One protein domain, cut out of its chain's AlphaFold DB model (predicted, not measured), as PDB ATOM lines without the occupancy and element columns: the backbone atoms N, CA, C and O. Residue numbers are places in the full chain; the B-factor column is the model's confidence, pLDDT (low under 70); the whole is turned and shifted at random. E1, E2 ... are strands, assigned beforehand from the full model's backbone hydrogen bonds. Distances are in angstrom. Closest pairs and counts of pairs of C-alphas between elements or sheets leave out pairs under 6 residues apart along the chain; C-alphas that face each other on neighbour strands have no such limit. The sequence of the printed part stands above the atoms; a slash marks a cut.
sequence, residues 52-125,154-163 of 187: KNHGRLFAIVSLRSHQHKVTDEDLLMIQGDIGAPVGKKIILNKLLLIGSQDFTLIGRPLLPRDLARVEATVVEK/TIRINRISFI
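What this domain is: This is residues 52 to 125 and 154 to 163 of the 187 residues of the protein "RP-L21" of Lepeophtheirus salmonis (UniProt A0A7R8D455). Two four-stranded sheets, E2-E1-E5-E6 and E3-E8-E7-E4, face each other as a sandwich with crossed strands, the second sheet strongly twisted and curled. Together they come near to a flattened barrel that is not closed: at one corner E4 turns into E5, at another E2 is near E3, and the hairpin of E5 and E6 puts E6 at one end. The printed part has 84 residues with eight named strands, E1 to E8 in order along the chain, and no named helix: it is all strand, and both sheets are antiparallel. It is compact, with a radius of gyration of the C-alphas of 12.5 A and spans of 36 by 25 by 19 A.

How they stand to each other: E1, residues 58 to 63, and E2, residues 66 to 71, form an antiparallel hairpin at 151 degrees, with N 61 and O 68 2.9 A apart, within hydrogen-bond range. On its other side E1 is antiparallel to E5, residues 95 to 99, at 168 degrees, with N 60 and O 97 at 2.8 A. E5 and the edge strand E6, residues 104 to 106, form a second hairpin, with N 105 and O 98 at 2.8 A. In the other sheet, E3, residues 75 to 79, pairs with E8, residues 154 to 162, at 116 degrees, with N 76 and O 155 at 2.8 A. E8 is antiparallel to E7, residues 116 to 125, at 167 degrees, with N 156 and O 121 at 2.9 A. E7 pairs with E4, residues 89 to 92, at 129 degrees, with N 90 and O 120 at 2.8 A. The strands of the two sheets stand at 66 degrees to each other. The closest C-alphas of E2 and E8 are those of Thr 71 and Ile 157, 7.0 A apart. E4 runs on into E5 at 91 degrees across a break of 2 residues.

Where its parts are: E1 begins at C-alpha 58, (17.892, 3.511, -13.134), and is 15.3 A long; E2 is 16.1 A and E3 13.5 A. E7, the longest strand by residues, spans 26.8 A, from C-alpha 116 at (17.342, -3.010, -22.890) to C-alpha 125. E8, 24.0 A long, ends at C-alpha 162, (18.652, -5.958, -20.234). E4, E5 and E6 are shorter.

The domain as a whole: The C-alphas of Asn 53 and Gly 80, the two farthest apart, are 37.1 A from each other. Residues 126 to 153 are not printed; C-alphas 125 and 154 are 6.4 A apart across this cut. Of the links that are printed whole, E3 to E4 and E6 to E7 are short and the others tight. The mean pLDDT of the printed part is 94.8, and no printed residue is under 70.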
ATOM      1  N   LYS A  52      23.819 -10.982 -13.849       91.06
ATOM      2  CA  LYS A  52      22.873 -10.094 -13.154       91.06
ATOM      3  C   LYS A  52      23.414  -9.606 -11.809       91.06
ATOM      4  O   LYS A  52      22.645  -9.284 -10.906       91.06
ATOM      5  N   ASN A  53      24.737  -9.521 -11.697       92.56
ATOM      6  CA  ASN A  53      25.431  -9.001 -10.531       92.56
ATOM      7  C   ASN A  53      25.540  -7.476 -10.632       92.56
ATOM      8  O   ASN A  53      26.625  -6.908 -10.680       92.56
ATOM      9  N   HIS A  54      24.390  -6.826 -10.762       89.75
ATOM     10  CA  HIS A  54      24.263  -5.380 -10.754       89.75
ATOM     11  C   HIS A  54      23.242  -4.980  -9.694       89.75
ATOM     12  O   HIS A  54      22.271  -5.697  -9.443       89.75
ATOM     13  N   GLY A  55      23.476  -3.831  -9.059       91.25
ATOM     14  CA  GLY A  55      22.540  -3.249  -8.104       91.25
ATOM     15  C   GLY A  55      21.240  -2.768  -8.758       91.25
ATOM     16  O   GLY A  55      20.903  -3.101  -9.896       91.25
ATOM     17  N   ARG A  56      20.489  -1.936  -8.029       94.19
ATOM     18  CA  ARG A  56      19.252  -1.334  -8.545       94.19
ATOM     19  C   ARG A  56      19.556  -0.463  -9.765       94.19
ATOM     20  O   ARG A  56      20.374   0.453  -9.688       94.19
ATOM     21  N   LEU A  57      18.855  -0.725 -10.865       96.38
ATOM     22  CA  LEU A  57      19.003   0.034 -12.099       96.38
ATOM     23  C   LEU A  57      18.175   1.322 -12.060       96.38
ATOM     24  O   LEU A  57      17.098   1.391 -11.460       96.38
ATOM     25  N   PHE A  58      18.664   2.335 -12.763       97.38
ATOM     26  CA  PHE A  58      17.892   3.511 -13.134       97.38
ATOM     27  C   PHE A  58      18.026   3.762 -14.631       97.38
ATOM     28  O   PHE A  58      19.035   3.425 -15.248       97.38
ATOM     29  N   ALA A  59      17.016   4.373 -15.234       97.69
ATOM     30  CA  ALA A  59      17.032   4.715 -16.647       97.69
ATOM     31  C   ALA A  59      16.588   6.157 -16.863       97.69
ATOM     32  O   ALA A  59      15.858   6.733 -16.056       97.69
ATOM     33  N   ILE A  60      17.019   6.740 -17.977       97.50
ATOM     34  CA  ILE A  60      16.459   7.984 -18.499       97.50
ATOM     35  C   ILE A  60      15.646   7.633 -19.737       97.50
ATOM     36  O   ILE A  60      16.192   7.227 -20.766       97.50
ATOM     37  N   VAL A  61      14.332   7.795 -19.627       96.75
ATOM     38  CA  VAL A  61      13.376   7.495 -20.696       96.75
ATOM     39  C   VAL A  61      12.889   8.798 -21.314       96.75
ATOM     40  O   VAL A  61      12.553   9.738 -20.592       96.75
ATOM     41  N   SER A  62      12.796   8.854 -22.644       95.19
ATOM     42  CA  SER A  62      12.099   9.944 -23.328       95.19
ATOM     43  C   SER A  62      10.638   9.588 -23.586       95.19
ATOM     44  O   SER A  62      10.312   8.723 -24.402       95.19
ATOM     45  N   LEU A  63       9.749  10.303 -22.905       93.44
ATOM     46  CA  LEU A  63       8.302  10.173 -22.996       93.44
ATOM     47  C   LEU A  63       7.704  11.517 -23.400       93.44
ATOM     48  O   LEU A  63       7.905  12.517 -22.722       93.44
ATOM     49  N   ARG A  64       6.961  11.544 -24.515       90.50
ATOM     50  CA  ARG A  64       6.263  12.747 -25.019       90.50
ATOM     51  C   ARG A  64       7.127  14.022 -24.983       90.50
ATOM     52  O   ARG A  64       6.692  15.061 -24.503       90.50
ATOM     53  N   SER A  65       8.353  13.919 -25.499       88.62
ATOM     54  CA  SER A  65       9.334  15.017 -25.582       88.62
ATOM     55  C   SER A  65       9.929  15.490 -24.251       88.62
ATOM     56  O   SER A  65      10.733  16.416 -24.250       88.62
ATOM     57  N   HIS A  66       9.613  14.828 -23.138       93.81
ATOM     58  CA  HIS A  66      10.271  15.030 -21.852       93.81
ATOM     59  C   HIS A  66      11.154  13.835 -21.506       93.81
ATOM     60  O   HIS A  66      10.906  12.707 -21.933       93.81
ATOM     61  N   GLN A  67      12.220  14.100 -20.759       96.12
ATOM     62  CA  GLN A  67      13.112  13.073 -20.235       96.12
ATOM     63  C   GLN A  67      12.777  12.848 -18.767       96.12
ATOM     64  O   GLN A  67      12.646  13.806 -18.006       96.12
ATOM     65  N   HIS A  68      12.653  11.587 -18.376       96.88
ATOM     66  CA  HIS A  68      12.356  11.209 -17.006       96.88
ATOM     67  C   HIS A  68      13.408  10.236 -16.503       96.88
ATOM     68  O   HIS A  68      13.642   9.200 -17.128       96.88
ATOM     69  N   LYS A  69      14.012  10.566 -15.361       97.06
ATOM     70  CA  LYS A  69      14.793   9.613 -14.577       97.06
ATOM     71  C   LYS A  69      13.815   8.692 -13.853       97.06
ATOM     72  O   LYS A  69      12.952   9.183 -13.130       97.06
ATOM     73  N   VAL A  70      13.951   7.393 -14.065       97.50
ATOM     74  CA  VAL A  70      13.068   6.368 -13.504       97.50
ATOM     75  C   VAL A  70      13.872   5.253 -12.857       97.50
ATOM     76  O   VAL A  70      14.966   4.923 -13.315       97.50
ATOM     77  N   THR A  71      13.304   4.663 -11.817       97.12
ATOM     78  CA  THR A  71      13.761   3.427 -11.183       97.12
ATOM     79  C   THR A  71      12.616   2.418 -11.114       97.12
ATOM     80  O   THR A  71      11.463   2.745 -11.406       97.12
ATOM     81  N   ASP A  72      12.930   1.172 -10.764       95.62
ATOM     82  CA  ASP A  72      11.913   0.137 -10.557       95.62
ATOM     83  C   ASP A  72      10.920   0.554  -9.461       95.62
ATOM     84  O   ASP A  72      11.326   1.108  -8.439       95.62
ATOM     85  N   GLU A  73       9.637   0.252  -9.663       95.69
ATOM     86  CA  GLU A  73       8.504   0.541  -8.769       95.69
ATOM     87  C   GLU A  73       8.095   2.020  -8.626       95.69
ATOM     88  O   GLU A  73       7.187   2.335  -7.852       95.69
ATOM     89  N   ASP A  74       8.689   2.928  -9.407       96.25
ATOM     90  CA  ASP A  74       8.311   4.345  -9.405       96.25
ATOM     91  C   ASP A  74       6.949   4.598 -10.067       96.25
ATOM     92  O   ASP A  74       6.564   3.941 -11.038       96.25
ATOM     93  N   LEU A  75       6.241   5.623  -9.584       96.94
ATOM     94  CA  LEU A  75       5.043   6.171 -10.222       96.94
ATOM     95  C   LEU A  75       5.384   7.456 -10.974       96.94
ATOM     96  O   LEU A  75       5.988   8.376 -10.425       96.94
ATOM     97  N   LEU A  76       4.955   7.535 -12.228       96.19
ATOM     98  CA  LEU A  76       5.252   8.642 -13.123       96.19
ATOM     99  C   LEU A  76       3.967   9.169 -13.762       96.19
ATOM    100  O   LEU A  76       3.246   8.440 -14.444       96.19
ATOM    101  N   MET A  77       3.707  10.460 -13.562       95.38
ATOM    102  CA  MET A  77       2.586  11.167 -14.174       95.38
ATOM    103  C   MET A  77       3.013  11.785 -15.511       95.38
ATOM    104  O   MET A  77       3.883  12.654 -15.559       95.38
ATOM    105  N   ILE A  78       2.376  11.356 -16.599       95.38
ATOM    106  CA  ILE A  78       2.615  11.851 -17.960       95.38
ATOM    107  C   ILE A  78       1.454  12.731 -18.407       95.38
ATOM    108  O   ILE A  78       0.294  12.465 -18.105       95.38
ATOM    109  N   GLN A  79       1.745  13.771 -19.188       92.94
ATOM    110  CA  GLN A  79       0.716  14.559 -19.856       92.94
ATOM    111  C   GLN A  79       0.096  13.829 -21.058       92.94
ATOM    112  O   GLN A  79       0.776  13.492 -22.025       92.94
ATOM    113  N   GLY A  80      -1.228  13.704 -21.038       92.06
ATOM    114  CA  GLY A  80      -2.090  13.116 -22.063       92.06
ATOM    115  C   GLY A  80      -2.175  11.590 -22.027       92.06
ATOM    116  O   GLY A  80      -1.616  10.941 -21.147       92.06
ATOM    117  N   ASP A  81      -2.910  11.021 -22.987       91.19
ATOM    118  CA  ASP A  81      -3.203   9.582 -23.043       91.19
ATOM    119  C   ASP A  81      -2.174   8.789 -23.867       91.19
ATOM    120  O   ASP A  81      -1.851   9.123 -25.004       91.19
ATOM    121  N   ILE A  82      -1.671   7.695 -23.315       90.19
ATOM    122  CA  ILE A  82      -0.685   6.805 -23.944       90.19
ATOM    123  C   ILE A  82      -1.339   5.855 -24.959       90.19
ATOM    124  O   ILE A  82      -0.646   5.211 -25.739       90.19
ATOM    125  N   GLY A  83      -2.673   5.783 -24.979       90.88
ATOM    126  CA  GLY A  83      -3.435   4.951 -25.915       90.88
ATOM    127  C   GLY A  83      -3.556   3.485 -25.485       90.88
ATOM    128  O   GLY A  83      -4.175   2.689 -26.183       90.88
ATOM    129  N   ALA A  84      -3.016   3.118 -24.321       94.56
ATOM    130  CA  ALA A  84      -3.236   1.818 -23.690       94.56
ATOM    131  C   ALA A  84      -4.338   1.920 -22.617       94.56
ATOM    132  O   ALA A  84      -4.426   2.952 -21.946       94.56
ATOM    133  N   PRO A  85      -5.199   0.902 -22.435       96.31
ATOM    134  CA  PRO A  85      -6.174   0.886 -21.351       96.31
ATOM    135  C   PRO A  85      -5.486   0.774 -19.984       96.31
ATOM    136  O   PRO A  85      -4.346   0.320 -19.874       96.31
ATOM    137  N   VAL A  86      -6.206   1.184 -18.941       97.38
ATOM    138  CA  VAL A  86      -5.762   1.045 -17.551       97.38
ATOM    139  C   VAL A  86      -5.535  -0.437 -17.221       97.38
ATOM    140  O   VAL A  86      -6.271  -1.303 -17.688       97.38
ATOM    141  N   GLY A  87      -4.478  -0.736 -16.468       97.00
ATOM    142  CA  GLY A  87      -4.046  -2.088 -16.107       97.00
ATOM    143  C   GLY A  87      -3.174  -2.789 -17.155       97.00
ATOM    144  O   GLY A  87      -2.607  -3.845 -16.870       97.00
ATOM    145  N   LYS A  88      -3.014  -2.230 -18.364       97.62
ATOM    146  CA  LYS A  88      -2.189  -2.853 -19.409       97.62
ATOM    147  C   LYS A  88      -0.700  -2.555 -19.216       97.62
ATOM    148  O   LYS A  88      -0.310  -1.438 -18.872       97.62
ATOM    149  N   LYS A  89       0.127  -3.567 -19.501       97.25
ATOM    150  CA  LYS A  89       1.588  -3.450 -19.582       97.25
ATOM    151  C   LYS A  89       2.001  -2.811 -20.909       97.25
ATOM    152  O   LYS A  89       1.509  -3.194 -21.970       97.25
ATOM    153  N   ILE A  90       2.917  -1.860 -20.835       96.12
ATOM    154  CA  ILE A  90       3.527  -1.146 -21.953       96.12
ATOM    155  C   ILE A  90       5.048  -1.228 -21.828       96.12
ATOM    156  O   ILE A  90       5.586  -1.384 -20.731       96.12
ATOM    157  N   ILE A  91       5.738  -1.119 -22.958       95.81
ATOM    158  CA  ILE A  91       7.201  -1.119 -23.013       95.81
ATOM    159  C   ILE A  91       7.656   0.254 -23.499       95.81
ATOM    160  O   ILE A  91       7.125   0.787 -24.476       95.81
ATOM    161  N   LEU A  92       8.624   0.841 -22.800       94.81
ATOM    162  CA  LEU A  92       9.201   2.134 -23.143       94.81
ATOM    163  C   LEU A  92      10.504   1.912 -23.919       94.81
ATOM    164  O   LEU A  92      11.544   1.622 -23.334       94.81
ATOM    165  N   ASN A  93      10.439   2.052 -25.245       89.19
ATOM    166  CA  ASN A  93      11.572   1.753 -26.134       89.19
ATOM    167  C   ASN A  93      12.591   2.900 -26.243       89.19
ATOM    168  O   ASN A  93      13.725   2.687 -26.653       89.19
ATOM    169  N   LYS A  94      12.189   4.143 -25.948       93.31
ATOM    170  CA  LYS A  94      13.052   5.325 -26.112       93.31
ATOM    171  C   LYS A  94      13.882   5.560 -24.854       93.31
ATOM    172  O   LYS A  94      13.537   6.404 -24.027       93.31
ATOM    173  N   LEU A  95      14.964   4.802 -24.731       95.62
ATOM    174  CA  LEU A  95      15.924   4.907 -23.636       95.62
ATOM    175  C   LEU A  95      17.127   5.728 -24.083       95.62
ATOM    176  O   LEU A  95      17.648   5.523 -25.175       95.62
ATOM    177  N   LEU A  96      17.550   6.678 -23.256       96.12
ATOM    178  CA  LEU A  96      18.737   7.499 -23.511       96.12
ATOM    179  C   LEU A  96      19.930   6.974 -22.720       96.12
ATOM    180  O   LEU A  96      21.057   6.991 -23.202       96.12
ATOM    181  N   LEU A  97      19.671   6.534 -21.493       96.69
ATOM    182  CA  LEU A  97      20.689   6.121 -20.541       96.69
ATOM    183  C   LEU A  97      20.128   5.021 -19.649       96.69
ATOM    184  O   LEU A  97      18.963   5.093 -19.249       96.69
ATOM    185  N   ILE A  98      20.968   4.050 -19.307       96.88
ATOM    186  CA  ILE A  98      20.735   3.097 -18.219       96.88
ATOM    187  C   ILE A  98      21.953   3.129 -17.310       96.88
ATOM    188  O   ILE A  98      23.078   3.005 -17.781       96.88
ATOM    189  N   GLY A  99      21.728   3.293 -16.015       96.56
ATOM    190  CA  GLY A  99      22.768   3.280 -15.003       96.56
ATOM    191  C   GLY A  99      22.524   2.195 -13.968       96.56
ATOM    192  O   GLY A  99      21.391   1.934 -13.565       96.56
ATOM    193  N   SER A 100      23.619   1.583 -13.549       95.88
ATOM    194  CA  SER A 100      23.748   0.780 -12.341       95.88
ATOM    195  C   SER A 100      24.574   1.573 -11.318       95.88
ATOM    196  O   SER A 100      24.955   2.721 -11.557       95.88
ATOM    197  N   GLN A 101      24.861   0.960 -10.176       94.50
ATOM    198  CA  GLN A 101      25.827   1.476  -9.212       94.50
ATOM    199  C   GLN A 101      27.252   1.514  -9.793       94.50
ATOM    200  O   GLN A 101      27.965   2.489  -9.572       94.50
ATOM    201  N   ASP A 102      27.633   0.489 -10.560       94.25
ATOM    202  CA  ASP A 102      29.028   0.279 -10.981       94.25
ATOM    203  C   ASP A 102      29.324   0.766 -12.406       94.25
ATOM    204  O   ASP A 102      30.462   1.089 -12.736       94.25
ATOM    205  N   PHE A 103      28.306   0.838 -13.268       95.19
ATOM    206  CA  PHE A 103      28.466   1.218 -14.673       95.19
ATOM    207  C   PHE A 103      27.277   2.025 -15.184       95.19
ATOM    208  O   PHE A 103      26.175   1.979 -14.639       95.19
ATOM    209  N   THR A 104      27.485   2.772 -16.267       96.44
ATOM    210  CA  THR A 104      26.424   3.517 -16.950       96.44
ATOM    211  C   THR A 104      26.589   3.395 -18.457       96.44
ATOM    212  O   THR A 104      27.673   3.585 -18.996       96.44
ATOM    213  N   LEU A 105      25.489   3.093 -19.136       95.25
ATOM    214  CA  LEU A 105      25.390   2.993 -20.582       95.25
ATOM    215  C   LEU A 105      24.689   4.238 -21.108       95.25
ATOM    216  O   LEU A 105      23.551   4.523 -20.727       95.25
ATOM    217  N   ILE A 106      25.364   4.969 -21.989       95.88
ATOM    218  CA  ILE A 106      24.868   6.217 -22.567       95.88
ATOM    219  C   ILE A 106      24.663   6.017 -24.066       95.88
ATOM    220  O   ILE A 106      25.572   5.605 -24.784       95.88
ATOM    221  N   GLY A 107      23.453   6.305 -24.534       91.38
ATOM    222  CA  GLY A 107      23.089   6.249 -25.941       91.38
ATOM    223  C   GLY A 107      23.632   7.430 -26.745       91.38
ATOM    224  O   GLY A 107      23.911   8.503 -26.212       91.38
ATOM    225  N   ARG A 108      23.729   7.251 -28.065       90.44
ATOM    226  CA  ARG A 108      24.118   8.307 -29.014       90.44
ATOM    227  C   ARG A 108      23.065   8.454 -30.119       90.44
ATOM    228  O   ARG A 108      23.205   7.835 -31.166       90.44
ATOM    229  N   PRO A 109      22.012   9.269 -29.932       91.00
ATOM    230  CA  PRO A 109      21.504   9.818 -28.668       91.00
ATOM    231  C   PRO A 109      20.615   8.833 -27.878       91.00
ATOM    232  O   PRO A 109      20.304   9.085 -26.717       91.00
ATOM    233  N   LEU A 110      20.174   7.736 -28.500       92.31
ATOM    234  CA  LEU A 110      19.356   6.691 -27.877       92.31
ATOM    235  C   LEU A 110      20.180   5.415 -27.700       92.31
ATOM    236  O   LEU A 110      21.135   5.182 -28.442       92.31
ATOM    237  N   LEU A 111      19.813   4.605 -26.711       92.62
ATOM    238  CA  LEU A 111      20.298   3.238 -26.596       92.62
ATOM    239  C   LEU A 111      19.587   2.348 -27.630       92.62
ATOM    240  O   LEU A 111      18.423   2.611 -27.958       92.62
ATOM    241  N   PRO A 112      20.262   1.299 -28.129       91.00
ATOM    242  CA  PRO A 112      19.642   0.312 -29.002       91.00
ATOM    243  C   PRO A 112      18.421  -0.349 -28.355       91.00
ATOM    244  O   PRO A 112      18.403  -0.581 -27.142       91.00
ATOM    245  N   ARG A 113      17.403  -0.673 -29.156       89.94
ATOM    246  CA  ARG A 113      16.134  -1.227 -28.654       89.94
ATOM    247  C   ARG A 113      16.295  -2.660 -28.169       89.94
ATOM    248  O   ARG A 113      15.617  -3.056 -27.223       89.94
ATOM    249  N   ASP A 114      17.217  -3.395 -28.776       89.81
ATOM    250  CA  ASP A 114      17.484  -4.792 -28.430       89.81
ATOM    251  C   ASP A 114      18.407  -4.936 -27.219       89.81
ATOM    252  O   ASP A 114      18.580  -6.033 -26.699       89.81
ATOM    253  N   LEU A 115      19.009  -3.845 -26.741       91.81
ATOM    254  CA  LEU A 115      19.897  -3.898 -25.586       91.81
ATOM    255  C   LEU A 115      19.101  -3.971 -24.282       91.81
ATOM    256  O   LEU A 115      19.395  -4.783 -23.404       91.81
ATOM    257  N   ALA A 116      18.084  -3.123 -24.134       92.94
ATOM    258  CA  ALA A 116      17.342  -3.010 -22.890       92.94
ATOM    259  C   ALA A 116      15.927  -2.476 -23.088       92.94
ATOM    260  O   ALA A 116      15.632  -1.728 -24.017       92.94
ATOM    261  N   ARG A 117      15.057  -2.815 -22.136       93.88
ATOM    262  CA  ARG A 117      13.673  -2.349 -22.095       93.88
ATOM    263  C   ARG A 117      13.250  -1.937 -20.698       93.88
ATOM    264  O   ARG A 117      13.716  -2.483 -19.698       93.88
ATOM    265  N   VAL A 118      12.305  -1.006 -20.654       97.31
ATOM    266  CA  VAL A 118      11.616  -0.606 -19.427       97.31
ATOM    267  C   VAL A 118      10.157  -1.012 -19.547       97.31
ATOM    268  O   VAL A 118       9.438  -0.536 -20.429       97.31
ATOM    269  N   GLU A 119       9.731  -1.918 -18.676       97.00
ATOM    270  CA  GLU A 119       8.351  -2.373 -18.583       97.00
ATOM    271  C   GLU A 119       7.585  -1.504 -17.593       97.00
ATOM    272  O   GLU A 119       8.025  -1.283 -16.464       97.00
ATOM    273  N   ALA A 120       6.408  -1.046 -17.997       97.56
ATOM    274  CA  ALA A 120       5.579  -0.175 -17.184       97.56
ATOM    275  C   ALA A 120       4.096  -0.552 -17.296       97.56
ATOM    276  O   ALA A 120       3.676  -1.187 -18.261       97.56
ATOM    277  N   THR A 121       3.283  -0.199 -16.307       98.00
ATOM    278  CA  THR A 121       1.836  -0.454 -16.277       98.00
ATOM    279  C   THR A 121       1.062   0.840 -16.160       98.00
ATOM    280  O   THR A 121       1.388   1.700 -15.349       98.00
ATOM    281  N   VAL A 122       0.013   0.987 -16.967       97.94
ATOM    282  CA  VAL A 122      -0.889   2.137 -16.851       97.94
ATOM    283  C   VAL A 122      -1.750   1.950 -15.606       97.94
ATOM    284  O   VAL A 122      -2.533   1.006 -15.547       97.94
ATOM    285  N   VAL A 123      -1.611   2.837 -14.625       97.62
ATOM    286  CA  VAL A 123      -2.332   2.754 -13.346       97.62
ATOM    287  C   VAL A 123      -3.644   3.512 -13.418       97.62
ATOM    288  O   VAL A 123      -4.681   2.984 -13.033       97.62
ATOM    289  N   GLU A 124      -3.618   4.738 -13.934       96.31
ATOM    290  CA  GLU A 124      -4.813   5.571 -14.000       96.31
ATOM    291  C   GLU A 124      -4.750   6.559 -15.166       96.31
ATOM    292  O   GLU A 124      -3.678   6.886 -15.683       96.31
ATOM    293  N   LYS A 125      -5.925   7.056 -15.549       96.06
ATOM    294  CA  LYS A 125      -6.087   8.189 -16.457       96.06
ATOM    295  C   LYS A 125      -7.022   9.180 -15.789       96.06
ATOM    296  O   LYS A 125      -8.189   8.859 -15.578       96.06
ATOM    297  N   THR A 154      -1.107   8.252 -15.193       97.38
ATOM    298  CA  THR A 154      -0.132   7.759 -14.214       97.38
ATOM    299  C   THR A 154       0.273   6.345 -14.593       97.38
ATOM    300  O   THR A 154      -0.568   5.483 -14.861       97.38
ATOM    301  N   ILE A 155       1.577   6.105 -14.626       97.50
ATOM    302  CA  ILE A 155       2.171   4.813 -14.954       97.50
ATOM    303  C   ILE A 155       3.057   4.380 -13.800       97.50
ATOM    304  O   ILE A 155       3.778   5.201 -13.241       97.50
ATOM    305  N   ARG A 156       3.058   3.086 -13.499       98.00
ATOM    306  CA  ARG A 156       4.046   2.460 -12.626       98.00
ATOM    307  C   ARG A 156       5.137   1.803 -13.456       98.00
ATOM    308  O   ARG A 156       4.836   1.008 -14.345       98.00
ATOM    309  N   ILE A 157       6.392   2.117 -13.176       98.12
ATOM    310  CA  ILE A 157       7.532   1.388 -13.728       98.12
ATOM    311  C   ILE A 157       7.630   0.067 -12.975       98.12
ATOM    312  O   ILE A 157       7.751   0.063 -11.759       98.12
ATOM    313  N   ASN A 158       7.538  -1.056 -13.680       97.44
ATOM    314  CA  ASN A 158       7.625  -2.368 -13.045       97.44
ATOM    315  C   ASN A 158       9.087  -2.792 -12.941       97.44
ATOM    316  O   ASN A 158       9.575  -3.131 -11.872       97.44
ATOM    317  N   ARG A 159       9.781  -2.807 -14.085       95.88
ATOM    318  CA  ARG A 159      11.147  -3.313 -14.155       95.88
ATOM    319  C   ARG A 159      11.924  -2.726 -15.321       95.88
ATOM    320  O   ARG A 159      11.420  -2.644 -16.443       95.88
ATOM    321  N   ILE A 160      13.181  -2.417 -15.055       96.38
ATOM    322  CA  ILE A 160      14.227  -2.125 -16.027       96.38
ATOM    323  C   ILE A 160      15.039  -3.412 -16.234       96.38
ATOM    324  O   ILE A 160      15.519  -4.020 -15.277       96.38
ATOM    325  N   SER A 161      15.161  -3.877 -17.478       93.69
ATOM    326  CA  SER A 161      15.863  -5.131 -17.785       93.69
ATOM    327  C   SER A 161      16.681  -5.051 -19.066       93.69
ATOM    328  O   SER A 161      16.200  -4.533 -20.076       93.69
ATOM    329  N   PHE A 162      17.869  -5.652 -19.039       93.69
ATOM    330  CA  PHE A 162      18.652  -5.958 -20.234       93.69
ATOM    331  C   PHE A 162      18.044  -7.144 -20.987       93.69
ATOM    332  O   PHE A 162      17.557  -8.094 -20.368       93.69
ATOM    333  N   ILE A 163      18.045  -7.057 -22.314       91.88
ATOM    334  CA  ILE A 163      17.608  -8.125 -23.219       91.88
ATOM    335  C   ILE A 163      18.849  -8.851 -23.749       91.88
ATOM    336  O   ILE A 163      18.929 -10.070 -23.621       91.88
TER     337      ILE A 163